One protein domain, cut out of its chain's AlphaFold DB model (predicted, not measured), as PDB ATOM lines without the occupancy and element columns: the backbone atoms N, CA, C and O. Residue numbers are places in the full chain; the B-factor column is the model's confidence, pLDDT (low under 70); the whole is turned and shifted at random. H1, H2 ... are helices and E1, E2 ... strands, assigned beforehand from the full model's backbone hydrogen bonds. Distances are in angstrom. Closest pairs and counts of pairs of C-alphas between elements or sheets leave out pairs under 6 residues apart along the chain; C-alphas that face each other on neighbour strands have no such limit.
ATOM      1  N   LEU A  50     340.835 350.585 191.250       77.38
ATOM      2  CA  LEU A  50     341.726 350.779 190.121       77.38
ATOM      3  C   LEU A  50     342.044 349.396 189.562       77.38
ATOM      4  O   LEU A  50     342.402 348.477 190.292       77.38
ATOM      5  N   THR A  51     341.851 349.227 188.260       82.00
ATOM      6  CA  THR A  51     342.247 347.999 187.570       82.00
ATOM      7  C   THR A  51     343.671 348.174 187.063       82.00
ATOM      8  O   THR A  51     343.962 349.160 186.385       82.00
ATOM      9  N   ILE A  52     344.547 347.228 187.378       83.06
ATOM     10  CA  ILE A  52     345.935 347.190 186.908       83.06
ATOM     11  C   ILE A  52     346.143 345.990 185.984       83.06
ATOM     12  O   ILE A  52     345.356 345.046 186.005       83.06
ATOM     13  N   GLN A  53     347.194 346.030 185.164       83.19
ATOM     14  CA  GLN A  53     347.624 344.887 184.359       83.19
ATOM     15  C   GLN A  53     348.826 344.231 185.026       83.19
ATOM     16  O   GLN A  53     349.865 344.866 185.192       83.19
ATOM     17  N   VAL A  54     348.672 342.968 185.396       82.56
ATOM     18  CA  VAL A  54     349.769 342.119 185.858       82.56
ATOM     19  C   VAL A  54     350.281 341.360 184.650       82.56
ATOM     20  O   VAL A  54     349.477 340.787 183.922       82.56
ATOM     21  N   VAL A  55     351.592 341.394 184.420       83.69
ATOM     22  CA  VAL A  55     352.254 340.769 183.268       83.69
ATOM     23  C   VAL A  55     353.302 339.790 183.784       83.69
ATOM     24  O   VAL A  55     354.066 340.145 184.681       83.69
ATOM     25  N   TRP A  56     353.350 338.581 183.229       82.88
ATOM     26  CA  TRP A  56     354.339 337.563 183.587       82.88
ATOM     27  C   TRP A  56     354.777 336.760 182.360       82.88
ATOM     28  O   TRP A  56     354.122 336.788 181.322       82.88
ATOM     29  N   TYR A  57     355.905 336.066 182.476       80.81
ATOM     30  CA  TYR A  57     356.401 335.150 181.451       80.81
ATOM     31  C   TYR A  57     356.037 333.726 181.854       80.81
ATOM     32  O   TYR A  57     356.220 333.373 183.022       80.81
ATOM     33  N   GLY A  58     355.510 332.935 180.922       71.44
ATOM     34  CA  GLY A  58     355.340 331.501 181.142       71.44
ATOM     35  C   GLY A  58     356.547 330.698 180.679       71.44
ATOM     36  O   GLY A  58     357.510 331.225 180.114       71.44
ATOM     37  N   ASP A  59     356.469 329.394 180.926       71.62
ATOM     38  CA  ASP A  59     357.518 328.429 180.584       71.62
ATOM     39  C   ASP A  59     357.656 328.212 179.062       71.62
ATOM     40  O   ASP A  59     358.650 327.667 178.587       71.62
ATOM     41  N   ASP A  60     356.667 328.660 178.287       71.50
ATOM     42  CA  ASP A  60     356.524 328.512 176.838       71.50
ATOM     43  C   ASP A  60     357.070 329.708 176.039       71.50
ATOM     44  O   ASP A  60     356.808 329.826 174.846       71.50
ATOM     45  N   THR A  61     357.843 330.592 176.680       70.69
ATOM     46  CA  THR A  61     358.350 331.870 176.134       70.69
ATOM     47  C   THR A  61     357.272 332.921 175.840       70.69
ATOM     48  O   THR A  61     357.610 334.043 175.447       70.69
ATOM     49  N   ALA A  62     355.994 332.615 176.085       74.19
ATOM     50  CA  ALA A  62     354.911 333.567 175.919       74.19
ATOM     51  C   ALA A  62     354.859 334.564 177.084       74.19
ATOM     52  O   ALA A  62     355.239 334.289 178.229       74.19
ATOM     53  N   VAL A  63     354.367 335.764 176.775       82.31
ATOM     54  CA  VAL A  63     354.082 336.795 177.773       82.31
ATOM     55  C   VAL A  63     352.593 336.804 178.040       82.31
ATOM     56  O   VAL A  63     351.803 337.004 177.122       82.31
ATOM     57  N   TYR A  64     352.211 336.654 179.296       81.00
ATOM     58  CA  TYR A  64     350.829 336.668 179.739       81.00
ATOM     59  C   TYR A  64     350.509 337.976 180.434       81.00
ATOM     60  O   TYR A  64     351.375 338.598 181.054       81.00
ATOM     61  N   ARG A  65     349.248 338.391 180.363       85.62
ATOM     62  CA  ARG A  65     348.735 339.487 181.173       85.62
ATOM     63  C   ARG A  65     347.316 339.241 181.648       85.62
ATOM     64  O   ARG A  65     346.504 338.643 180.951       85.62
ATOM     65  N   LEU A  66     347.000 339.799 182.810       86.25
ATOM     66  CA  LEU A  66     345.666 339.779 183.393       86.25
ATOM     67  C   LEU A  66     345.328 341.148 183.979       86.25
ATOM     68  O   LEU A  66     346.158 341.794 184.622       86.25
ATOM     69  N   ARG A  67     344.087 341.589 183.766       85.69
ATOM     70  CA  ARG A  67     343.541 342.774 184.433       85.69
ATOM     71  C   ARG A  67     342.986 342.377 185.791       85.69
ATOM     72  O   ARG A  67     342.069 341.571 185.856       85.69
ATOM     73  N   VAL A  68     343.510 342.973 186.854       84.75
ATOM     74  CA  VAL A  68     343.115 342.657 188.232       84.75
ATOM     75  C   VAL A  68     342.818 343.919 189.028       84.75
ATOM     76  O   VAL A  68     343.256 345.017 188.682       84.75
ATOM     77  N   ASN A  69     342.070 343.757 190.116       86.38
ATOM     78  CA  ASN A  69     341.872 344.816 191.097       86.38
ATOM     79  C   ASN A  69     343.207 345.142 191.789       86.38
ATOM     80  O   ASN A  69     343.877 344.237 192.289       86.38
ATOM     81  N   SER A  70     343.577 346.424 191.839       84.31
ATOM     82  CA  SER A  70     344.822 346.886 192.455       84.31
ATOM     83  C   SER A  70     344.931 346.501 193.927       84.31
ATOM     84  O   SER A  70     346.010 346.121 194.359       84.31
ATOM     85  N   VAL A  71     343.828 346.547 194.680       85.69
ATOM     86  CA  VAL A  71     343.804 346.218 196.113       85.69
ATOM     87  C   VAL A  71     344.116 344.737 196.321       85.69
ATOM     88  O   VAL A  71     345.018 344.400 197.076       85.69
ATOM     89  N   ALA A  72     343.451 343.853 195.570       82.88
ATOM     90  CA  ALA A  72     343.680 342.410 195.667       82.88
ATOM     91  C   ALA A  72     345.120 342.017 195.286       82.88
ATOM     92  O   ALA A  72     345.701 341.109 195.880       82.88
ATOM     93  N   TYR A  73     345.709 342.705 194.304       83.00
ATOM     94  CA  TYR A  73     347.106 342.490 193.931       83.00
ATOM     95  C   TYR A  73     348.089 343.037 194.974       83.00
ATOM     96  O   TYR A  73     349.077 342.372 195.282       83.00
ATOM     97  N   GLU A  74     347.833 344.221 195.538       84.69
ATOM     98  CA  GLU A  74     348.660 344.777 196.614       84.69
ATOM     99  C   GLU A  74     348.622 343.901 197.872       84.69
ATOM    100  O   GLU A  74     349.672 343.683 198.474       84.69
ATOM    101  N   ASP A  75     347.467 343.326 198.216       84.81
ATOM    102  CA  ASP A  75     347.319 342.387 199.335       84.81
ATOM    103  C   ASP A  75     348.131 341.102 199.116       84.81
ATOM    104  O   ASP A  75     348.860 340.656 200.013       84.81
ATOM    105  N   LEU A  76     348.069 340.521 197.909       81.81
ATOM    106  CA  LEU A  76     348.926 339.394 197.533       81.81
ATOM    107  C   LEU A  76     350.399 339.785 197.667       81.81
ATOM    108  O   LEU A  76     351.167 339.092 198.332       81.81
ATOM    109  N   TYR A  77     350.796 340.899 197.057       81.06
ATOM    110  CA  TYR A  77     352.181 341.351 197.048       81.06
ATOM    111  C   TYR A  77     352.711 341.617 198.464       81.06
ATOM    112  O   TYR A  77     353.824 341.202 198.793       81.06
ATOM    113  N   ALA A  78     351.917 342.253 199.326       79.44
ATOM    114  CA  ALA A  78     352.257 342.488 200.725       79.44
ATOM    115  C   ALA A  78     352.432 341.169 201.490       79.44
ATOM    116  O   ALA A  78     353.411 341.011 202.226       79.44
ATOM    117  N   THR A  79     351.537 340.203 201.265       81.25
ATOM    118  CA  THR A  79     351.611 338.867 201.872       81.25
ATOM    119  C   THR A  79     352.875 338.129 201.430       81.25
ATOM    120  O   THR A  79     353.650 337.677 202.273       81.25
ATOM    121  N   LEU A  80     353.142 338.078 200.121       76.69
ATOM    122  CA  LEU A  80     354.331 337.423 199.568       76.69
ATOM    123  C   LEU A  80     355.622 338.086 200.050       76.69
ATOM    124  O   LEU A  80     356.579 337.397 200.392       76.69
ATOM    125  N   ARG A  81     355.653 339.420 200.137       76.56
ATOM    126  CA  ARG A  81     356.809 340.166 200.645       76.56
ATOM    127  C   ARG A  81     357.072 339.885 202.123       76.56
ATOM    128  O   ARG A  81     358.232 339.810 202.530       76.56
ATOM    129  N   HIS A  82     356.021 339.732 202.924       76.19
ATOM    130  CA  HIS A  82     356.162 339.349 204.323       76.19
ATOM    131  C   HIS A  82     356.714 337.923 204.458       76.19
ATOM    132  O   HIS A  82     357.667 337.706 205.209       76.19
ATOM    133  N   SER A  83     356.186 336.975 203.678       76.06
ATOM    134  CA  SER A  83     356.699 335.601 203.620       76.06
ATOM    135  C   SER A  83     358.150 335.538 203.138       76.06
ATOM    136  O   SER A  83     358.937 334.793 203.711       76.06
ATOM    137  N   LEU A  84     358.542 336.379 202.174       73.25
ATOM    138  CA  LEU A  84     359.912 336.442 201.655       73.25
ATOM    139  C   LEU A  84     360.916 336.800 202.751       73.25
ATOM    140  O   LEU A  84     361.961 336.165 202.867       73.25
ATOM    141  N   ALA A  85     360.593 337.795 203.578       71.31
ATOM    142  CA  ALA A  85     361.457 338.194 204.683       71.31
ATOM    143  C   ALA A  85     361.605 337.069 205.723       71.31
ATOM    144  O   ALA A  85     362.708 336.817 206.209       71.31
ATOM    145  N   GLN A  86     360.513 336.366 206.041       77.88
ATOM    146  CA  GLN A  86     360.541 335.225 206.961       77.88
ATOM    147  C   GLN A  86     361.340 334.047 206.390       77.88
ATOM    148  O   GLN A  86     362.144 333.445 207.101       77.88
ATOM    149  N   ASP A  87     361.167 333.746 205.104       73.44
ATOM    150  CA  ASP A  87     361.908 332.694 204.415       73.44
ATOM    151  C   ASP A  87     363.394 332.995 204.337       73.44
ATOM    152  O   ASP A  87     364.202 332.091 204.532       73.44
ATOM    153  N   GLN A  88     363.761 334.251 204.085       71.56
ATOM    154  CA  GLN A  88     365.154 334.673 204.087       71.56
ATOM    155  C   GLN A  88     365.782 334.435 205.465       71.56
ATOM    156  O   GLN A  88     366.823 333.789 205.555       71.56
ATOM    157  N   MET A  89     365.123 334.869 206.547       72.31
ATOM    158  CA  MET A  89     365.612 334.621 207.911       72.31
ATOM    159  C   MET A  89     365.701 333.120 208.225       72.31
ATOM    160  O   MET A  89     366.661 332.672 208.855       72.31
ATOM    161  N   ARG A  90     364.724 332.322 207.770       77.94
ATOM    162  CA  ARG A  90     364.734 330.859 207.917       77.94
ATOM    163  C   ARG A  90     365.928 330.243 207.185       77.94
ATOM    164  O   ARG A  90     366.662 329.468 207.794       77.94
ATOM    165  N   LEU A  91     366.139 330.597 205.918       71.94
ATOM    166  CA  LEU A  91     367.244 330.115 205.088       71.94
ATOM    167  C   LEU A  91     368.603 330.498 205.682       71.94
ATOM    168  O   LEU A  91     369.493 329.656 205.759       71.94
ATOM    169  N   GLU A  92     368.758 331.733 206.160       69.06
ATOM    170  CA  GLU A  92     369.980 332.199 206.825       69.06
ATOM    171  C   GLU A  92     370.246 331.437 208.132       69.06
ATOM    172  O   GLU A  92     371.383 331.039 208.398       69.06
ATOM    173  N   SER A  93     369.204 331.177 208.926       72.19
ATOM    174  CA  SER A  93     369.298 330.389 210.161       72.19
ATOM    175  C   SER A  93     369.692 328.934 209.886       72.19
ATOM    176  O   SER A  93     370.601 328.404 210.528       72.19
ATOM    177  N   ILE A  94     369.075 328.302 208.883       69.62
ATOM    178  CA  ILE A  94     369.385 326.935 208.442       69.62
ATOM    179  C   ILE A  94     370.819 326.867 207.908       69.62
ATOM    180  O   ILE A  94     371.600 326.017 208.346       69.62
ATOM    181  N   ALA A  95     371.208 327.802 207.034       65.06
ATOM    182  CA  ALA A  95     372.572 327.919 206.527       65.06
ATOM    183  C   ALA A  95     373.574 328.045 207.681       65.06
ATOM    184  O   ALA A  95     374.516 327.258 207.779       65.06
ATOM    185  N   GLY A  96     373.353 329.002 208.583       65.50
ATOM    186  CA  GLY A  96     374.224 329.268 209.723       65.50
ATOM    187  C   GLY A  96     374.329 328.078 210.675       65.50
ATOM    188  O   GLY A  96     375.435 327.703 211.066       65.50
ATOM    189  N   GLY A  97     373.201 327.442 211.002       68.06
ATOM    190  CA  GLY A  97     373.129 326.270 211.872       68.06
ATOM    191  C   GLY A  97     373.860 325.060 211.293       68.06
ATOM    192  O   GLY A  97     374.709 324.476 211.968       68.06
ATOM    193  N   HIS A  98     373.607 324.718 210.027       67.25
ATOM    194  CA  HIS A  98     374.260 323.579 209.374       67.25
ATOM    195  C   HIS A  98     375.742 323.817 209.112       67.25
ATOM    196  O   HIS A  98     376.553 322.914 209.347       67.25
ATOM    197  N   ILE A  99     376.118 325.016 208.658       64.88
ATOM    198  CA  ILE A  99     377.524 325.388 208.482       64.88
ATOM    199  C   ILE A  99     378.227 325.295 209.836       64.88
ATOM    200  O   ILE A  99     379.227 324.593 209.955       64.88
ATOM    201  N   SER A 100     377.675 325.905 210.885       67.38
ATOM    202  CA  SER A 100     378.255 325.853 212.228       67.38
ATOM    203  C   SER A 100     378.403 324.417 212.743       67.38
ATOM    204  O   SER A 100     379.503 324.014 213.126       67.38
ATOM    205  N   ALA A 101     377.349 323.601 212.683       69.81
ATOM    206  CA  ALA A 101     377.378 322.212 213.145       69.81
ATOM    207  C   ALA A 101     378.406 321.363 212.381       69.81
ATOM    208  O   ALA A 101     379.138 320.578 212.982       69.81
ATOM    209  N   THR A 102     378.514 321.557 211.065       66.31
ATOM    210  CA  THR A 102     379.446 320.789 210.228       66.31
ATOM    211  C   THR A 102     380.894 321.248 210.401       66.31
ATOM    212  O   THR A 102     381.817 320.437 210.321       66.31
ATOM    213  N   LEU A 103     381.115 322.540 210.660       66.62
ATOM    214  CA  LEU A 103     382.449 323.098 210.869       66.62
ATOM    215  C   LEU A 103     382.953 322.944 212.310       66.62
ATOM    216  O   LEU A 103     384.161 322.886 212.525       66.62
ATOM    217  N   THR A 104     382.064 322.823 213.297       72.56
ATOM    218  CA  THR A 104     382.405 322.619 214.716       72.56
ATOM    219  C   THR A 104     383.445 321.513 214.949       72.56
ATOM    220  O   THR A 104     384.454 321.795 215.598       72.56
ATOM    221  N   PRO A 105     383.304 320.280 214.419       70.88
ATOM    222  CA  PRO A 105     384.314 319.236 214.620       70.88
ATOM    223  C   PRO A 105     385.651 319.553 213.930       70.88
ATOM    224  O   PRO A 105     386.706 319.166 214.427       70.88
ATOM    225  N   ILE A 106     385.629 320.299 212.820       67.88
ATOM    226  CA  ILE A 106     386.839 320.738 212.107       67.88
ATOM    227  C   ILE A 106     387.606 321.766 212.954       67.88
ATOM    228  O   ILE A 106     388.833 321.688 213.077       67.88
ATOM    229  N   PHE A 107     386.873 322.698 213.568       69.00
ATOM    230  CA  PHE A 107     387.413 323.731 214.448       69.00
ATOM    231  C   PHE A 107     387.784 323.222 215.843       69.00
ATOM    232  O   PHE A 107     388.679 323.788 216.465       69.00
ATOM    233  N   LYS A 108     387.186 322.128 216.320       72.75
ATOM    234  CA  LYS A 108     387.535 321.510 217.610       72.75
ATOM    235  C   LYS A 108     389.004 321.080 217.678       72.75
ATOM    236  O   LYS A 108     389.636 321.256 218.710       72.75
ATOM    237  N   ASN A 109     389.563 320.603 216.565       66.75
ATOM    238  CA  ASN A 109     390.945 320.109 216.497       66.75
ATOM    239  C   ASN A 109     391.955 321.203 216.101       66.75
ATOM    240  O   ASN A 109     393.131 320.931 215.874       66.75
ATOM    241  N   LEU A 110     391.506 322.441 215.883       68.94
ATOM    242  CA  LEU A 110     392.368 323.560 215.490       68.94
ATOM    243  C   LEU A 110     393.255 324.070 216.646       68.94
ATOM    244  O   LEU A 110     394.452 324.213 216.412       68.94
ATOM    245  N   PRO A 111     392.746 324.264 217.882       70.38
ATOM    246  CA  PRO A 111     393.554 324.680 219.033       70.38
ATOM    247  C   PRO A 111     394.789 323.810 219.289       70.38
ATOM    248  O   PRO A 111     395.879 324.341 219.486       70.38
ATOM    249  N   GLU A 112     394.648 322.488 219.194       74.44
ATOM    250  CA  GLU A 112     395.749 321.533 219.401       74.44
ATOM    251  C   GLU A 112     396.849 321.644 218.334       74.44
ATOM    252  O   GLU A 112     398.002 321.323 218.596       74.44
ATOM    253  N   ARG A 113     396.516 322.137 217.134       72.50
ATOM    254  CA  ARG A 113     397.470 322.352 216.033       72.50
ATOM    255  C   ARG A 113     398.123 323.732 216.069       72.50
ATOM    256  O   ARG A 113     399.192 323.915 215.493       72.50
ATOM    257  N   ILE A 114     397.497 324.696 216.743       75.00
ATOM    258  CA  ILE A 114     398.016 326.061 216.868       75.00
ATOM    259  C   ILE A 114     399.248 326.085 217.771       75.00
ATOM    260  O   ILE A 114     400.234 326.711 217.396       75.00
ATOM    261  N   ALA A 115     399.229 325.396 218.916       74.75
ATOM    262  CA  ALA A 115     400.362 325.410 219.847       74.75
ATOM    263  C   ALA A 115     401.676 324.902 219.202       74.75
ATOM    264  O   ALA A 115     402.626 325.681 219.156       74.75
ATOM    265  N   PRO A 116     401.724 323.719 218.550       79.88
ATOM    266  CA  PRO A 116     402.928 323.255 217.853       79.88
ATOM    267  C   PRO A 116     403.372 324.172 216.708       79.88
ATOM    268  O   PRO A 116     404.564 324.294 216.426       79.88
ATOM    269  N   PHE A 117     402.424 324.820 216.020       79.88
ATOM    270  CA  PHE A 117     402.745 325.797 214.983       79.88
ATOM    271  C   PHE A 117     403.413 327.044 215.570       79.88
ATOM    272  O   PHE A 117     404.417 327.491 215.022       79.88
ATOM    273  N   LEU A 118     402.889 327.591 216.671       76.44
ATOM    274  CA  LEU A 118     403.475 328.753 217.339       76.44
ATOM    275  C   LEU A 118     404.853 328.419 217.919       76.44
ATOM    276  O   LEU A 118     405.787 329.190 217.713       76.44
ATOM    277  N   ASP A 119     405.008 327.250 218.543       80.25
ATOM    278  CA  ASP A 119     406.298 326.774 219.058       80.25
ATOM    279  C   ASP A 119     407.335 326.652 217.933       80.25
ATOM    280  O   ASP A 119     408.479 327.083 218.069       80.25
ATOM    281  N   LYS A 120     406.922 326.130 216.772       81.06
ATOM    282  CA  LYS A 120     407.770 326.063 215.579       81.06
ATOM    283  C   LYS A 120     408.088 327.455 215.032       81.06
ATOM    284  O   LYS A 120     409.251 327.724 214.735       81.06
ATOM    285  N   LEU A 121     407.094 328.335 214.899       76.25
ATOM    286  CA  LEU A 121     407.245 329.689 214.353       76.25
ATOM    287  C   LEU A 121     408.220 330.530 215.187       76.25
ATOM    288  O   LEU A 121     409.082 331.197 214.620       76.25
ATOM    289  N   PHE A 122     408.113 330.452 216.515       77.56
ATOM    290  CA  PHE A 122     408.951 331.194 217.461       77.56
ATOM    291  C   PHE A 122     410.189 330.424 217.936       77.56
ATOM    292  O   PHE A 122     410.937 330.921 218.778       77.56
ATOM    293  N   SER A 123     410.462 329.241 217.382       83.31
ATOM    294  CA  SER A 123     411.717 328.537 217.643       83.31
ATOM    295  C   SER A 123     412.917 329.375 217.192       83.31
ATOM    296  O   SER A 123     412.834 330.172 216.251       83.31
ATOM    297  N   ILE A 124     414.060 329.185 217.851       73.81
ATOM    298  CA  ILE A 124     415.286 329.955 217.588       73.81
ATOM    299  C   ILE A 124     415.728 329.803 216.123       73.81
ATOM    300  O   ILE A 124     416.069 330.788 215.469       73.81
ATOM    301  N   SER A 125     415.660 328.585 215.579       77.44
ATOM    302  CA  SER A 125     416.031 328.291 214.191       77.44
ATOM    303  C   SER A 125     415.097 328.949 213.174       77.44
ATOM    304  O   SER A 125     415.570 329.539 212.201       77.44
ATOM    305  N   ASN A 126     413.778 328.907 213.394       75.12
ATOM    306  CA  ASN A 126     412.831 329.554 212.482       75.12
ATOM    307  C   ASN A 126     412.876 331.072 212.590       75.12
ATOM    308  O   ASN A 126     412.807 331.749 211.569       75.12
ATOM    309  N   SER A 127     413.053 331.609 213.794       72.00
ATOM    310  CA  SER A 127     413.222 333.047 214.000       72.00
ATOM    311  C   SER A 127     414.445 333.563 213.237       72.00
ATOM    312  O   SER A 127     414.350 334.564 212.530       72.00
ATOM    313  N   ALA A 128     415.570 332.840 213.287       70.12
ATOM    314  CA  ALA A 128     416.760 333.166 212.501       70.12
ATOM    315  C   ALA A 128     416.496 333.102 210.983       70.12
ATOM    316  O   ALA A 128     416.900 334.005 210.247       70.12
ATOM    317  N   SER A 129     415.764 332.087 210.512       79.69
ATOM    318  CA  SER A 129     415.365 331.970 209.102       79.69
ATOM    319  C   SER A 129     414.454 333.121 208.651       79.69
ATOM    320  O   SER A 129     414.682 333.703 207.591       79.69
ATOM    321  N   LEU A 130     413.441 333.483 209.445       73.62
ATOM    322  CA  LEU A 130     412.508 334.575 209.144       73.62
ATOM    323  C   LEU A 130     413.215 335.931 209.116       73.62
ATOM    324  O   LEU A 130     412.905 336.762 208.264       73.62
ATOM    325  N   ILE A 131     414.202 336.147 209.991       73.31
ATOM    326  CA  ILE A 131     415.064 337.336 209.946       73.31
ATOM    327  C   ILE A 131     415.866 337.361 208.636       73.31
ATOM    328  O   ILE A 131     415.892 338.388 207.959       73.31
ATOM    329  N   GLY A 132     416.466 336.237 208.234       73.31
ATOM    330  CA  GLY A 132     417.183 336.129 206.959       73.31
ATOM    331  C   GLY A 132     416.294 336.421 205.743       73.31
ATOM    332  O   GLY A 132     416.688 337.161 204.842       73.31
ATOM    333  N   GLN A 133     415.064 335.909 205.741       81.62
ATOM    334  CA  GLN A 133     414.079 336.169 204.686       81.62
ATOM    335  C   GLN A 133     413.610 337.626 204.681       81.62
ATOM    336  O   GLN A 133     413.537 338.240 203.619       81.62
ATOM    337  N   ALA A 134     413.363 338.212 205.856       71.81
ATOM    338  CA  ALA A 134     413.020 339.624 205.983       71.81
ATOM    339  C   ALA A 134     414.134 340.528 205.431       71.81
ATOM    340  O   ALA A 134     413.843 341.491 204.726       71.81
ATOM    341  N   LEU A 135     415.405 340.192 205.679       72.38
ATOM    342  CA  LEU A 135     416.546 340.890 205.079       72.38
ATOM    343  C   LEU A 135     416.566 340.736 203.552       72.38
ATOM    344  O   LEU A 135     416.756 341.724 202.845       72.38
ATOM    345  N   GLY A 136     416.308 339.533 203.032       78.38
ATOM    346  CA  GLY A 136     416.186 339.287 201.592       78.38
ATOM    347  C   GLY A 136     415.089 340.130 200.933       78.38
ATOM    348  O   GLY A 136     415.350 340.823 199.949       78.38
ATOM    349  N   PHE A 137     413.887 340.149 201.516       79.25
ATOM    350  CA  PHE A 137     412.769 340.968 201.036       79.25
ATOM    351  C   PHE A 137     413.053 342.465 201.140       79.25
ATOM    352  O   PHE A 137     412.681 343.211 200.235       79.25
ATOM    353  N   ALA A 138     413.738 342.908 202.196       73.31
ATOM    354  CA  ALA A 138     414.126 344.303 202.352       73.31
ATOM    355  C   ALA A 138     415.128 344.737 201.272       73.31
ATOM    356  O   ALA A 138     414.976 345.811 200.693       73.31
ATOM    357  N   ILE A 139     416.112 343.889 200.950       81.56
ATOM    358  CA  ILE A 139     417.080 344.139 199.871       81.56
ATOM    359  C   ILE A 139     416.373 344.193 198.513       81.56
ATOM    360  O   ILE A 139     416.645 345.079 197.703       81.56
ATOM    361  N   GLU A 140     415.453 343.266 198.252       82.25
ATOM    362  CA  GLU A 140     414.680 343.220 197.008       82.25
ATOM    363  C   GLU A 140     413.768 344.451 196.853       82.25
ATOM    364  O   GLU A 140     413.748 345.085 195.795       82.25
ATOM    365  N   ALA A 141     413.061 344.835 197.921       77.50
ATOM    366  CA  ALA A 141     412.218 346.027 197.959       77.50
ATOM    367  C   ALA A 141     413.033 347.325 197.814       77.50
ATOM    368  O   ALA A 141     412.573 348.281 197.190       77.50
ATOM    369  N   ALA A 142     414.255 347.367 198.355       77.25
ATOM    370  CA  ALA A 142     415.148 348.515 198.209       77.25
ATOM    371  C   ALA A 142     415.641 348.675 196.763       77.25
ATOM    372  O   ALA A 142     415.715 349.795 196.268       77.25
ATOM    373  N   LYS A 143     415.918 347.564 196.067       82.00
ATOM    374  CA  LYS A 143     416.327 347.556 194.650       82.00
ATOM    375  C   LYS A 143     415.213 347.966 193.684       82.00
ATOM    376  O   LYS A 143     415.509 348.424 192.587       82.00
ATOM    377  N   THR A 144     413.953 347.774 194.061       77.25
ATOM    378  CA  THR A 144     412.784 348.009 193.191       77.25
ATOM    379  C   THR A 144     412.106 349.359 193.421       77.25
ATOM    380  O   THR A 144     411.165 349.708 192.709       77.25
ATOM    381  N   SER A 145     412.556 350.144 194.400       68.56
ATOM    382  CA  SER A 145     411.890 351.385 194.782       68.56
ATOM    383  C   SER A 145     412.542 352.619 194.148       68.56
ATOM    384  O   SER A 145     413.698 352.935 194.407       68.56
ATOM    385  N   ASN A 146     411.749 353.370 193.378       66.38
ATOM    386  CA  ASN A 146     412.153 354.588 192.659       66.38
ATOM    387  C   ASN A 146     411.978 355.898 193.470       66.38
ATOM    388  O   ASN A 146     411.926 356.978 192.885       66.38
ATOM    389  N   LYS A 147     411.814 355.845 194.802       60.84
ATOM    390  CA  LYS A 147     411.468 357.025 195.633       60.84
ATOM    391  C   LYS A 147     412.623 357.533 196.505       60.84
ATOM    392  O   LYS A 147     413.477 356.765 196.935       60.84
ATOM    393  N   ALA A 148     412.592 358.834 196.824       63.28
ATOM    394  CA  ALA A 148     413.543 359.513 197.709       63.28
ATOM    395  C   ALA A 148     413.664 358.858 199.104       63.28
ATOM    396  O   ALA A 148     412.716 358.272 199.635       63.28
ATOM    397  N   SER A 149     414.834 359.018 199.727       62.47
ATOM    398  CA  SER A 149     415.394 358.179 200.802       62.47
ATOM    399  C   SER A 149     414.496 357.943 202.027       62.47
ATOM    400  O   SER A 149     414.528 356.862 202.607       62.47
ATOM    401  N   LYS A 150     413.662 358.913 202.432       65.06
ATOM    402  CA  LYS A 150     412.738 358.742 203.576       65.06
ATOM    403  C   LYS A 150     411.518 357.880 203.239       65.06
ATOM    404  O   LYS A 150     411.125 357.045 204.047       65.06
ATOM    405  N   HIS A 151     410.935 358.052 202.054       68.88
ATOM    406  CA  HIS A 151     409.805 357.230 201.608       68.88
ATOM    407  C   HIS A 151     410.253 355.818 201.227       68.88
ATOM    408  O   HIS A 151     409.493 354.871 201.418       68.88
ATOM    409  N   LEU A 152     411.501 355.681 200.770       74.31
ATOM    410  CA  LEU A 152     412.146 354.400 200.504       74.31
ATOM    411  C   LEU A 152     412.150 353.499 201.745       74.31
ATOM    412  O   LEU A 152     411.687 352.368 201.671       74.31
ATOM    413  N   ILE A 153     412.606 353.999 202.899       75.44
ATOM    414  CA  ILE A 153     412.698 353.198 204.133       75.44
ATOM    415  C   ILE A 153     411.315 352.715 204.586       75.44
ATOM    416  O   ILE A 153     411.151 351.540 204.919       75.44
ATOM    417  N   THR A 154     410.307 353.592 204.567       76.81
ATOM    418  CA  THR A 154     408.933 353.222 204.941       76.81
ATOM    419  C   THR A 154     408.353 352.184 203.981       76.81
ATOM    420  O   THR A 154     407.830 351.168 204.430       76.81
ATOM    421  N   GLN A 155     408.515 352.380 202.668       77.81
ATOM    422  CA  GLN A 155     408.008 351.456 201.654       77.81
ATOM    423  C   GLN A 155     408.702 350.089 201.714       77.81
ATOM    424  O   GLN A 155     408.040 349.056 201.615       77.81
ATOM    425  N   VAL A 156     410.022 350.062 201.916       76.94
ATOM    426  CA  VAL A 156     410.797 348.826 202.092       76.94
ATOM    427  C   VAL A 156     410.322 348.075 203.330       76.94
ATOM    428  O   VAL A 156     410.075 346.870 203.260       76.94
ATOM    429  N   ARG A 157     410.122 348.781 204.449       78.19
ATOM    430  CA  ARG A 157     409.610 348.195 205.692       78.19
ATOM    431  C   ARG A 157     408.215 347.599 205.511       78.19
ATOM    432  O   ARG A 157     407.983 346.475 205.949       78.19
ATOM    433  N   GLU A 158     407.297 348.329 204.884       80.69
ATOM    434  CA  GLU A 158     405.929 347.858 204.640       80.69
ATOM    435  C   GLU A 158     405.910 346.657 203.695       80.69
ATOM    436  O   GLU A 158     405.325 345.633 204.031       80.69
ATOM    437  N   THR A 159     406.633 346.728 202.576       76.88
ATOM    438  CA  THR A 159     406.716 345.630 201.599       76.88
ATOM    439  C   THR A 159     407.298 344.365 202.229       76.88
ATOM    440  O   THR A 159     406.768 343.272 202.039       76.88
ATOM    441  N   THR A 160     408.357 344.515 203.029       75.31
ATOM    442  CA  THR A 160     408.978 343.408 203.769       75.31
ATOM    443  C   THR A 160     408.003 342.798 204.768       75.31
ATOM    444  O   THR A 160     407.868 341.578 204.831       75.31
ATOM    445  N   ARG A 161     407.289 343.637 205.530       73.00
ATOM    446  CA  ARG A 161     406.289 343.184 206.501       73.00
ATOM    447  C   ARG A 161     405.158 342.416 205.821       73.00
ATOM    448  O   ARG A 161     404.773 341.373 206.337       73.00
ATOM    449  N   THR A 162     404.647 342.911 204.697       79.62
ATOM    450  CA  THR A 162     403.574 342.250 203.945       79.62
ATOM    451  C   THR A 162     404.039 340.903 203.402       79.62
ATOM    452  O   THR A 162     403.415 339.897 203.711       79.62
ATOM    453  N   LYS A 163     405.188 340.845 202.710       75.69
ATOM    454  CA  LYS A 163     405.736 339.582 202.182       75.69
ATOM    455  C   LYS A 163     405.982 338.544 203.285       75.69
ATOM    456  O   LYS A 163     405.654 337.373 203.114       75.69
ATOM    457  N   LEU A 164     406.518 338.971 204.432       75.38
ATOM    458  CA  LEU A 164     406.740 338.087 205.578       75.38
ATOM    459  C   LEU A 164     405.414 337.606 206.190       75.38
ATOM    460  O   LEU A 164     405.274 336.426 206.506       75.38
ATOM    461  N   ALA A 165     404.427 338.496 206.331       73.94
ATOM    462  CA  ALA A 165     403.100 338.139 206.825       73.94
ATOM    463  C   ALA A 165     402.403 337.138 205.893       73.94
ATOM    464  O   ALA A 165     401.876 336.139 206.375       73.94
ATOM    465  N   ASP A 166     402.464 337.351 204.578       77.94
ATOM    466  CA  ASP A 166     401.896 336.444 203.578       77.94
ATOM    467  C   ASP A 166     402.525 335.050 203.661       77.94
ATOM    468  O   ASP A 166     401.832 334.035 203.555       77.94
ATOM    469  N   GLN A 167     403.832 334.981 203.914       78.06
ATOM    470  CA  GLN A 167     404.531 333.715 204.087       78.06
ATOM    471  C   GLN A 167     404.113 332.989 205.372       78.06
ATOM    472  O   GLN A 167     403.812 331.797 205.324       78.06
ATOM    473  N   VAL A 168     404.015 333.696 206.500       74.06
ATOM    474  CA  VAL A 168     403.525 333.112 207.761       74.06
ATOM    475  C   VAL A 168     402.069 332.660 207.626       74.06
ATOM    476  O   VAL A 168     401.710 331.590 208.112       74.06
ATOM    477  N   VAL A 169     401.230 333.426 206.922       75.75
ATOM    478  CA  VAL A 169     399.842 333.046 206.616       75.75
ATOM    479  C   VAL A 169     399.800 331.791 205.750       75.75
ATOM    480  O   VAL A 169     398.992 330.899 206.015       75.75
ATOM    481  N   LYS A 170     400.674 331.681 204.745       78.06
ATOM    482  CA  LYS A 170     400.795 330.478 203.916       78.06
ATOM    483  C   LYS A 170     401.214 329.268 204.751       78.06
ATOM    484  O   LYS A 170     400.559 328.236 204.677       78.06
ATOM    485  N   GLU A 171     402.227 329.400 205.601       74.75
ATOM    486  CA  GLU A 171     402.670 328.314 206.481       74.75
ATOM    487  C   GLU A 171     401.607 327.923 207.514       74.75
ATOM    488  O   GLU A 171     401.419 326.736 207.781       74.75
ATOM    489  N   PHE A 172     400.876 328.889 208.074       73.31
ATOM    490  CA  PHE A 172     399.732 328.618 208.942       73.31
ATOM    491  C   PHE A 172     398.646 327.861 208.178       73.31
ATOM    492  O   PHE A 172     398.122 326.854 208.658       73.31
ATOM    493  N   ARG A 173     398.331 328.299 206.955       71.81
ATOM    494  CA  ARG A 173     397.370 327.611 206.099       71.81
ATOM    495  C   ARG A 173     397.809 326.172 205.864       71.81
ATOM    496  O   ARG A 173     397.014 325.282 206.126       71.81
ATOM    497  N   ASP A 174     399.053 325.946 205.461       73.69
ATOM    498  CA  ASP A 174     399.579 324.635 205.076       73.69
ATOM    499  C   ASP A 174     399.691 323.666 206.270       73.69
ATOM    500  O   ASP A 174     399.281 322.509 206.172       73.69
ATOM    501  N   ASN A 175     400.160 324.141 207.428       72.44
ATOM    502  CA  ASN A 175     400.430 323.292 208.595       72.44
ATOM    503  C   ASN A 175     399.243 323.168 209.564       72.44
ATOM    504  O   ASN A 175     399.100 322.151 210.241       72.44
ATOM    505  N   VAL A 176     398.384 324.187 209.641       70.88
ATOM    506  CA  VAL A 176     397.272 324.245 210.604       70.88
ATOM    507  C   VAL A 176     395.925 324.031 209.903       70.88
ATOM    508  O   VAL A 176     395.082 323.279 210.402       70.88
ATOM    509  N   LEU A 177     395.725 324.615 208.714       67.56
ATOM    510  CA  LEU A 177     394.470 324.507 207.951       67.56
ATOM    511  C   LEU A 177     394.468 323.416 206.862       67.56
ATOM    512  O   LEU A 177     393.389 323.089 206.376       67.56
ATOM    513  N   LEU A 178     395.602 322.829 206.465       65.69
ATOM    514  CA  LEU A 178     395.713 321.948 205.283       65.69
ATOM    515  C   LEU A 178     396.201 320.500 205.497       65.69
ATOM    516  O   LEU A 178     396.531 319.875 204.488       65.69
ATOM    517  N   PRO A 179     396.191 319.856 206.682       56.97
ATOM    518  CA  PRO A 179     396.536 318.438 206.724       56.97
ATOM    519  C   PRO A 179     395.334 317.602 206.248       56.97
ATOM    520  O   PRO A 179     394.597 317.069 207.067       56.97
ATOM    521  N   GLY A 180     395.075 317.562 204.931       58.41
ATOM    522  CA  GLY A 180     394.153 316.669 204.198       58.41
ATOM    523  C   GLY A 180     392.644 316.740 204.512       58.41
ATOM    524  O   GLY A 180     391.820 316.645 203.605       58.41
ATOM    525  N   PHE A 181     392.263 316.933 205.773       57.72
ATOM    526  CA  PHE A 181     390.918 316.757 206.317       57.72
ATOM    527  C   PHE A 181     390.155 318.067 206.494       57.72
ATOM    528  O   PHE A 181     388.957 318.098 206.249       57.72
ATOM    529  N   THR A 182     390.819 319.166 206.863       62.50
ATOM    530  CA  THR A 182     390.147 320.451 207.124       62.50
ATOM    531  C   THR A 182     389.592 321.064 205.830       62.50
ATOM    532  O   THR A 182     388.417 321.400 205.781       62.50
ATOM    533  N   MET A 183     390.380 321.141 204.746       62.12
ATOM    534  CA  MET A 183     389.916 321.668 203.448       62.12
ATOM    535  C   MET A 183     388.900 320.748 202.754       62.12
ATOM    536  O   MET A 183     387.930 321.236 202.174       62.12
ATOM    537  N   ARG A 184     389.074 319.418 202.831       62.94
ATOM    538  CA  ARG A 184     388.063 318.457 202.346       62.94
ATOM    539  C   ARG A 184     386.779 318.543 203.166       62.94
ATOM    540  O   ARG A 184     385.698 318.541 202.589       62.94
ATOM    541  N   GLY A 185     386.900 318.674 204.484       64.06
ATOM    542  CA  GLY A 185     385.788 318.877 205.406       64.06
ATOM    543  C   GLY A 185     385.041 320.177 205.122       64.06
ATOM    544  O   GLY A 185     383.824 320.144 204.996       64.06
ATOM    545  N   LEU A 186     385.758 321.287 204.910       64.62
ATOM    546  CA  LEU A 186     385.199 322.585 204.518       64.62
ATOM    547  C   LEU A 186     384.454 322.499 203.180       64.62
ATOM    548  O   LEU A 186     383.315 322.944 203.093       64.62
ATOM    549  N   ARG A 187     385.058 321.878 202.159       67.38
ATOM    550  CA  ARG A 187     384.441 321.718 200.830       67.38
ATOM    551  C   ARG A 187     383.228 320.784 200.850       67.38
ATOM    552  O   ARG A 187     382.243 321.028 200.164       67.38
ATOM    553  N   SER A 188     383.291 319.708 201.631       69.38
ATOM    554  CA  SER A 188     382.167 318.787 201.818       69.38
ATOM    555  C   SER A 188     381.027 319.450 202.597       69.38
ATOM    556  O   SER A 188     379.862 319.284 202.241       69.38
ATOM    557  N   ALA A 189     381.357 320.239 203.623       66.06
ATOM    558  CA  ALA A 189     380.397 321.002 204.409       66.06
ATOM    559  C   ALA A 189     379.684 322.065 203.571       66.06
ATOM    560  O   ALA A 189     378.458 322.133 203.606       66.06
ATOM    561  N   SER A 190     380.431 322.844 202.782       65.81
ATOM    562  CA  SER A 190     379.849 323.851 201.894       65.81
ATOM    563  C   SER A 190     378.984 323.214 200.810       65.81
ATOM    564  O   SER A 190     377.877 323.681 200.577       65.81
ATOM    565  N   GLY A 191     379.426 322.100 200.214       68.75
ATOM    566  CA  GLY A 191     378.634 321.356 199.232       68.75
ATOM    567  C   GLY A 191     377.296 320.856 199.789       68.75
ATOM    568  O   GLY A 191     376.264 321.042 199.152       68.75
ATOM    569  N   ARG A 192     377.289 320.277 200.999       69.62
ATOM    570  CA  ARG A 192     376.047 319.826 201.656       69.62
ATOM    571  C   ARG A 192     375.131 320.985 202.048       69.62
ATOM    572  O   ARG A 192     373.932 320.897 201.815       69.62
ATOM    573  N   ALA A 193     375.686 322.063 202.604       66.38
ATOM    574  CA  ALA A 193     374.907 323.248 202.961       66.38
ATOM    575  C   ALA A 193     374.258 323.888 201.722       66.38
ATOM    576  O   ALA A 193     373.076 324.207 201.750       66.38
ATOM    577  N   LEU A 194     374.996 323.997 200.613       69.19
ATOM    578  CA  LEU A 194     374.471 324.508 199.344       69.19
ATOM    579  C   LEU A 194     373.393 323.599 198.745       69.19
ATOM    580  O   LEU A 194     372.422 324.107 198.196       69.19
ATOM    581  N   ALA A 195     373.539 322.276 198.847       73.75
ATOM    582  CA  ALA A 195     372.530 321.340 198.357       73.75
ATOM    583  C   ALA A 195     371.199 321.476 199.118       73.75
ATOM    584  O   ALA A 195     370.146 321.523 198.487       73.75
ATOM    585  N   LEU A 196     371.253 321.602 200.448       71.06
ATOM    586  CA  LEU A 196     370.064 321.810 201.282       71.06
ATOM    587  C   LEU A 196     369.415 323.171 201.017       71.06
ATOM    588  O   LEU A 196     368.216 323.236 200.767       71.06
ATOM    589  N   LEU A 197     370.212 324.244 200.964       70.50
ATOM    590  CA  LEU A 197     369.705 325.580 200.638       70.50
ATOM    591  C   LEU A 197     369.085 325.639 199.246       70.50
ATOM    592  O   LEU A 197     368.089 326.327 199.051       70.50
ATOM    593  N   ARG A 198     369.649 324.911 198.277       75.75
ATOM    594  CA  ARG A 198     369.068 324.793 196.941       75.75
ATOM    595  C   ARG A 198     367.697 324.128 196.992       75.75
ATOM    596  O   ARG A 198     366.795 324.611 196.319       75.75
ATOM    597  N   GLN A 199     367.545 323.044 197.747       79.62
ATOM    598  CA  GLN A 199     366.256 322.372 197.882       79.62
ATOM    599  C   GLN A 199     365.218 323.297 198.535       79.62
ATOM    600  O   GLN A 199     364.161 323.511 197.952       79.62
ATOM    601  N   ASP A 200     365.549 323.915 199.673       74.19
ATOM    602  CA  ASP A 200     364.656 324.861 200.357       74.19
ATOM    603  C   ASP A 200     364.294 326.069 199.469       74.19
ATOM    604  O   ASP A 200     363.170 326.570 199.510       74.19
ATOM    605  N   LEU A 201     365.241 326.558 198.658       73.25
ATOM    606  CA  LEU A 201     365.004 327.664 197.732       73.25
ATOM    607  C   LEU A 201     364.074 327.257 196.585       73.25
ATOM    608  O   LEU A 201     363.181 328.028 196.251       73.25
ATOM    609  N   LEU A 202     364.238 326.054 196.026       77.25
ATOM    610  CA  LEU A 202     363.316 325.512 195.023       77.25
ATOM    611  C   LEU A 202     361.908 325.329 195.607       77.25
ATOM    612  O   LEU A 202     360.947 325.791 195.005       77.25
ATOM    613  N   GLU A 203     361.783 324.768 196.812       78.56
ATOM    614  CA  GLU A 203     360.487 324.610 197.488       78.56
ATOM    615  C   GLU A 203     359.804 325.963 197.762       78.56
ATOM    616  O   GLU A 203     358.587 326.104 197.588       78.56
ATOM    617  N   ASN A 204     360.579 326.983 198.152       74.06
ATOM    618  CA  ASN A 204     360.076 328.347 198.302       74.06
ATOM    619  C   ASN A 204     359.616 328.917 196.950       74.06
ATOM    620  O   ASN A 204     358.508 329.448 196.878       74.06
ATOM    621  N   CYS A 205     360.417 328.785 195.886       75.12
ATOM    622  CA  CYS A 205     360.052 329.205 194.528       75.12
ATOM    623  C   CYS A 205     358.749 328.541 194.060       75.12
ATOM    624  O   CYS A 205     357.839 329.247 193.634       75.12
ATOM    625  N   ASP A 206     358.605 327.228 194.244       76.38
ATOM    626  CA  ASP A 206     357.392 326.479 193.891       76.38
ATOM    627  C   ASP A 206     356.174 326.933 194.700       76.38
ATOM    628  O   ASP A 206     355.031 326.887 194.239       76.38
ATOM    629  N   ARG A 207     356.372 327.347 195.954       79.75
ATOM    630  CA  ARG A 207     355.292 327.906 196.773       79.75
ATOM    631  C   ARG A 207     354.874 329.290 196.278       79.75
ATOM    632  O   ARG A 207     353.673 329.557 196.237       79.75
ATOM    633  N   TYR A 208     355.824 330.146 195.904       79.38
ATOM    634  CA  TYR A 208     355.540 331.466 195.334       79.38
ATOM    635  C   TYR A 208     354.828 331.361 193.987       79.38
ATOM    636  O   TYR A 208     353.815 332.029 193.783       79.38
ATOM    637  N   ASP A 209     355.299 330.471 193.116       77.25
ATOM    638  CA  ASP A 209     354.670 330.186 191.829       77.25
ATOM    639  C   ASP A 209     353.234 329.669 192.009       77.25
ATOM    640  O   ASP A 209     352.298 330.209 191.423       77.25
ATOM    641  N   ARG A 210     353.008 328.709 192.918       79.69
ATOM    642  CA  ARG A 210     351.650 328.235 193.241       79.69
ATOM    643  C   ARG A 210     350.748 329.332 193.800       79.69
ATOM    644  O   ARG A 210     349.580 329.396 193.427       79.69
ATOM    645  N   ALA A 211     351.256 330.187 194.687       77.56
ATOM    646  CA  ALA A 211     350.480 331.301 195.232       77.56
ATOM    647  C   ALA A 211     350.069 332.290 194.129       77.56
ATOM    648  O   ALA A 211     348.920 332.733 194.101       77.56
ATOM    649  N   PHE A 212     350.976 332.578 193.193       81.94
ATOM    650  CA  PHE A 212     350.694 333.423 192.039       81.94
ATOM    651  C   PHE A 212     349.699 332.772 191.066       81.94
ATOM    652  O   PHE A 212     348.709 333.402 190.701       81.94
ATOM    653  N   LYS A 213     349.884 331.495 190.710       80.81
ATOM    654  CA  LYS A 213     348.946 330.735 189.864       80.81
ATOM    655  C   LYS A 213     347.542 330.691 190.468       80.81
ATOM    656  O   LYS A 213     346.566 330.959 189.776       80.81
ATOM    657  N   ASN A 214     347.429 330.446 191.774       84.81
ATOM    658  CA  ASN A 214     346.143 330.478 192.476       84.81
ATOM    659  C   ASN A 214     345.496 331.870 192.440       84.81
ATOM    660  O   ASN A 214     344.284 331.981 192.257       84.81
ATOM    661  N   PHE A 215     346.282 332.939 192.584       84.44
ATOM    662  CA  PHE A 215     345.775 334.299 192.417       84.44
ATOM    663  C   PHE A 215     345.232 334.532 191.002       84.44
ATOM    664  O   PHE A 215     344.116 335.020 190.863       84.44
ATOM    665  N   VAL A 216     345.967 334.132 189.961       82.81
ATOM    666  CA  VAL A 216     345.524 334.252 188.560       82.81
ATOM    667  C   VAL A 216     344.221 333.482 188.313       82.81
ATOM    668  O   VAL A 216     343.309 334.036 187.711       82.81
ATOM    669  N   LEU A 217     344.093 332.255 188.834       82.12
ATOM    670  CA  LEU A 217     342.887 331.424 188.683       82.12
ATOM    671  C   LEU A 217     341.657 331.986 189.410       82.12
ATOM    672  O   LEU A 217     340.526 331.778 188.979       82.12
ATOM    673  N   THR A 218     341.864 332.655 190.544       82.44
ATOM    674  CA  THR A 218     340.777 333.226 191.356       82.44
ATOM    675  C   THR A 218     340.418 334.654 190.953       82.44
ATOM    676  O   THR A 218     339.322 335.127 191.258       82.44
ATOM    677  N   ALA A 219     341.319 335.353 190.265       79.50
ATOM    678  CA  ALA A 219     341.089 336.700 189.786       79.50
ATOM    679  C   ALA A 219     340.082 336.700 188.624       79.50
ATOM    680  O   ALA A 219     340.243 336.014 187.619       79.50
ATOM    681  N   HIS A 220     339.030 337.509 188.744       68.31
ATOM    682  CA  HIS A 220     338.040 337.660 187.682       68.31
ATOM    683  C   HIS A 220     338.637 338.396 186.472       68.31
ATOM    684  O   HIS A 220     338.950 339.584 186.561       68.31
ATOM    685  N   GLY A 221     338.741 337.715 185.331       69.25
ATOM    686  CA  GLY A 221     339.177 338.304 184.067       69.25
ATOM    687  C   GLY A 221     339.531 337.250 183.020       69.25
ATOM    688  O   GLY A 221     339.502 336.055 183.294       69.25
ATOM    689  N   THR A 222     339.852 337.703 181.812       75.00
ATOM    690  CA  THR A 222     340.404 336.854 180.750       75.00
ATOM    691  C   THR A 222     341.912 337.059 180.727       75.00
ATOM    692  O   THR A 222     342.371 338.201 180.625       75.00
ATOM    693  N   VAL A 223     342.670 335.973 180.866       80.81
ATOM    694  CA  VAL A 223     344.120 335.988 180.652       80.81
ATOM    695  C   VAL A 223     344.363 336.204 179.162       80.81
ATOM    696  O   VAL A 223     343.658 335.648 178.324       80.81
ATOM    697  N   GLU A 224     345.319 337.058 178.822       84.62
ATOM    698  CA  GLU A 224     345.748 337.262 177.443       84.62
ATOM    699  C   GLU A 224     347.214 336.864 177.304       84.62
ATOM    700  O   GLU A 224     348.030 337.249 178.141       84.62
ATOM    701  N   SER A 225     347.562 336.156 176.235       84.56
ATOM    702  CA  SER A 225     348.930 335.761 175.909       84.56
ATOM    703  C   SER A 225     349.443 336.498 174.668       84.56
ATOM    704  O   SER A 225     348.680 336.981 173.818       84.56
ATOM    705  N   ARG A 226     350.766 336.650 174.586       81.69
ATOM    706  CA  ARG A 226     351.476 337.243 173.454       81.69
ATOM    707  C   ARG A 226     352.753 336.464 173.168       81.69
ATOM    708  O   ARG A 226     353.704 336.522 173.946       81.69
ATOM    709  N   GLU A 227     352.778 335.827 172.007       79.19
ATOM    710  CA  GLU A 227     353.983 335.264 171.395       79.19
ATOM    711  C   GLU A 227     354.756 336.351 170.629       79.19
ATOM    712  O   GLU A 227     354.194 337.368 170.202       79.19
ATOM    713  N   GLU A 228     356.064 336.161 170.465       67.62
ATOM    714  CA  GLU A 228     356.937 337.131 169.805       67.62
ATOM    715  C   GLU A 228     356.462 337.429 168.367       67.62
ATOM    716  O   GLU A 228     356.303 336.537 167.539       67.62
ATOM    717  N   GLY A 229     356.186 338.705 168.069       65.75
ATOM    718  CA  GLY A 229     355.691 339.147 166.757       65.75
ATOM    719  C   GLY A 229     354.170 339.085 166.555       65.75
ATOM    720  O   GLY A 229     353.685 339.566 165.529       65.75
ATOM    721  N   LEU A 230     353.397 338.576 167.521       67.25
ATOM    722  CA  LEU A 230     351.930 338.568 167.485       67.25
ATOM    723  C   LEU A 230     351.322 339.589 168.464       67.25
ATOM    724  O   LEU A 230     351.951 340.045 169.419       67.25
ATOM    725  N   GLY A 231     350.080 340.006 168.193       76.88
ATOM    726  CA  GLY A 231     349.287 340.828 169.114       76.88
ATOM    727  C   GLY A 231     348.747 340.010 170.292       76.88
ATOM    728  O   GLY A 231     348.758 338.784 170.253       76.88
ATOM    729  N   TRP A 232     348.241 340.690 171.320       81.06
ATOM    730  CA  TRP A 232     347.604 340.043 172.473       81.06
ATOM    731  C   TRP A 232     346.356 339.268 172.055       81.06
ATOM    732  O   TRP A 232     345.508 339.808 171.338       81.06
ATOM    733  N   ARG A 233     346.234 338.025 172.516       83.38
ATOM    734  CA  ARG A 233     345.071 337.167 172.269       83.38
ATOM    735  C   ARG A 233     344.542 336.621 173.592       83.38
ATOM    736  O   ARG A 233     345.353 336.396 174.482       83.38
ATOM    737  N   PRO A 234     343.223 336.411 173.736       79.06
ATOM    738  CA  PRO A 234     342.681 335.655 174.856       79.06
ATOM    739  C   PRO A 234     343.360 334.291 174.917       79.06
ATOM    740  O   PRO A 234     343.432 333.593 173.903       79.06
ATOM    741  N   ASP A 235     343.865 333.950 176.088       70.25
ATOM    742  CA  ASP A 235     344.454 332.654 176.351       70.25
ATOM    743  C   ASP A 235     343.320 331.627 176.540       70.25
ATOM    744  O   ASP A 235     342.413 331.878 177.339       70.25
TER     745      ASP A 235
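Overview. This is residues 50 to 235 of the 237 residues of an uncharacterized protein of Achromatium sp. WMS1 (UniProt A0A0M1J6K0). A small sheet of E1, E2 and E3 sits at one end of a long stalk made by helices H1 and H5 side by side; at the other end H2 leads into the helical hairpin H3 and H4, which turns away to give an L. The 186 printed residues include five named helices and three named strands, in the order E1, E2, H1, H2, H3, H4, H5, E3; the sheet runs E1, E2, E3, antiparallel, and the class is mostly helix. The whole is extended, radius of gyration of the C-alphas 30.2 A, spanning 83 by 47 by 29 A.

Arrangement. E1, residues 51 to 57, and E2, residues 63 to 69, form an antiparallel hairpin; N 54 and O 66, 2.9 A apart, are within hydrogen-bond range. E3, residues 224 to 226, is E2's other antiparallel neighbour, with N 65 and O 224 at 2.8 A. H1, residues 70 to 108, only grazes the sheet with residues 70 to 73, and H5, residues 181 to 218, with 215 to 216. H1 and H5 touch at a shallow tilt of 14 degrees, opposite ways, closest at C-alphas Thr 102 and Ala 189, 5.9 A. H4, residues 149 to 177, touches H2, residues 110 to 121, with 172 to 177 alone, closest at C-alphas Arg 113 and Val 176, 5.8 A. H4 touches H3, residues 124 to 144, with 152 to 164 alone, at a steep tilt of 44 degrees, closest at C-alphas Ala 141 and Val 156, 5.2 A. Every O i to N i+4 pair is within hydrogen-bond range in H3 and H5; H1 has 33 of 35, H2 6 of 8, H4 24 of 25.

Along the chain. E1 begins at C-alpha 51 (342.247, 347.999, 187.570), and E3 ends at C-alpha 226 (351.476, 337.243, 173.454). H1 is 55.7 A long, H5 54.9 A, H4 40.3 A and H3 30.5 A.

Size, cuts and confidence. The C-alphas farthest apart, Ile 124 and Pro 234, are 84.4 A apart. The printed part has no cut, and its seven links are tight. In this model 45 residues have pLDDT under 70, among them 177 to 194.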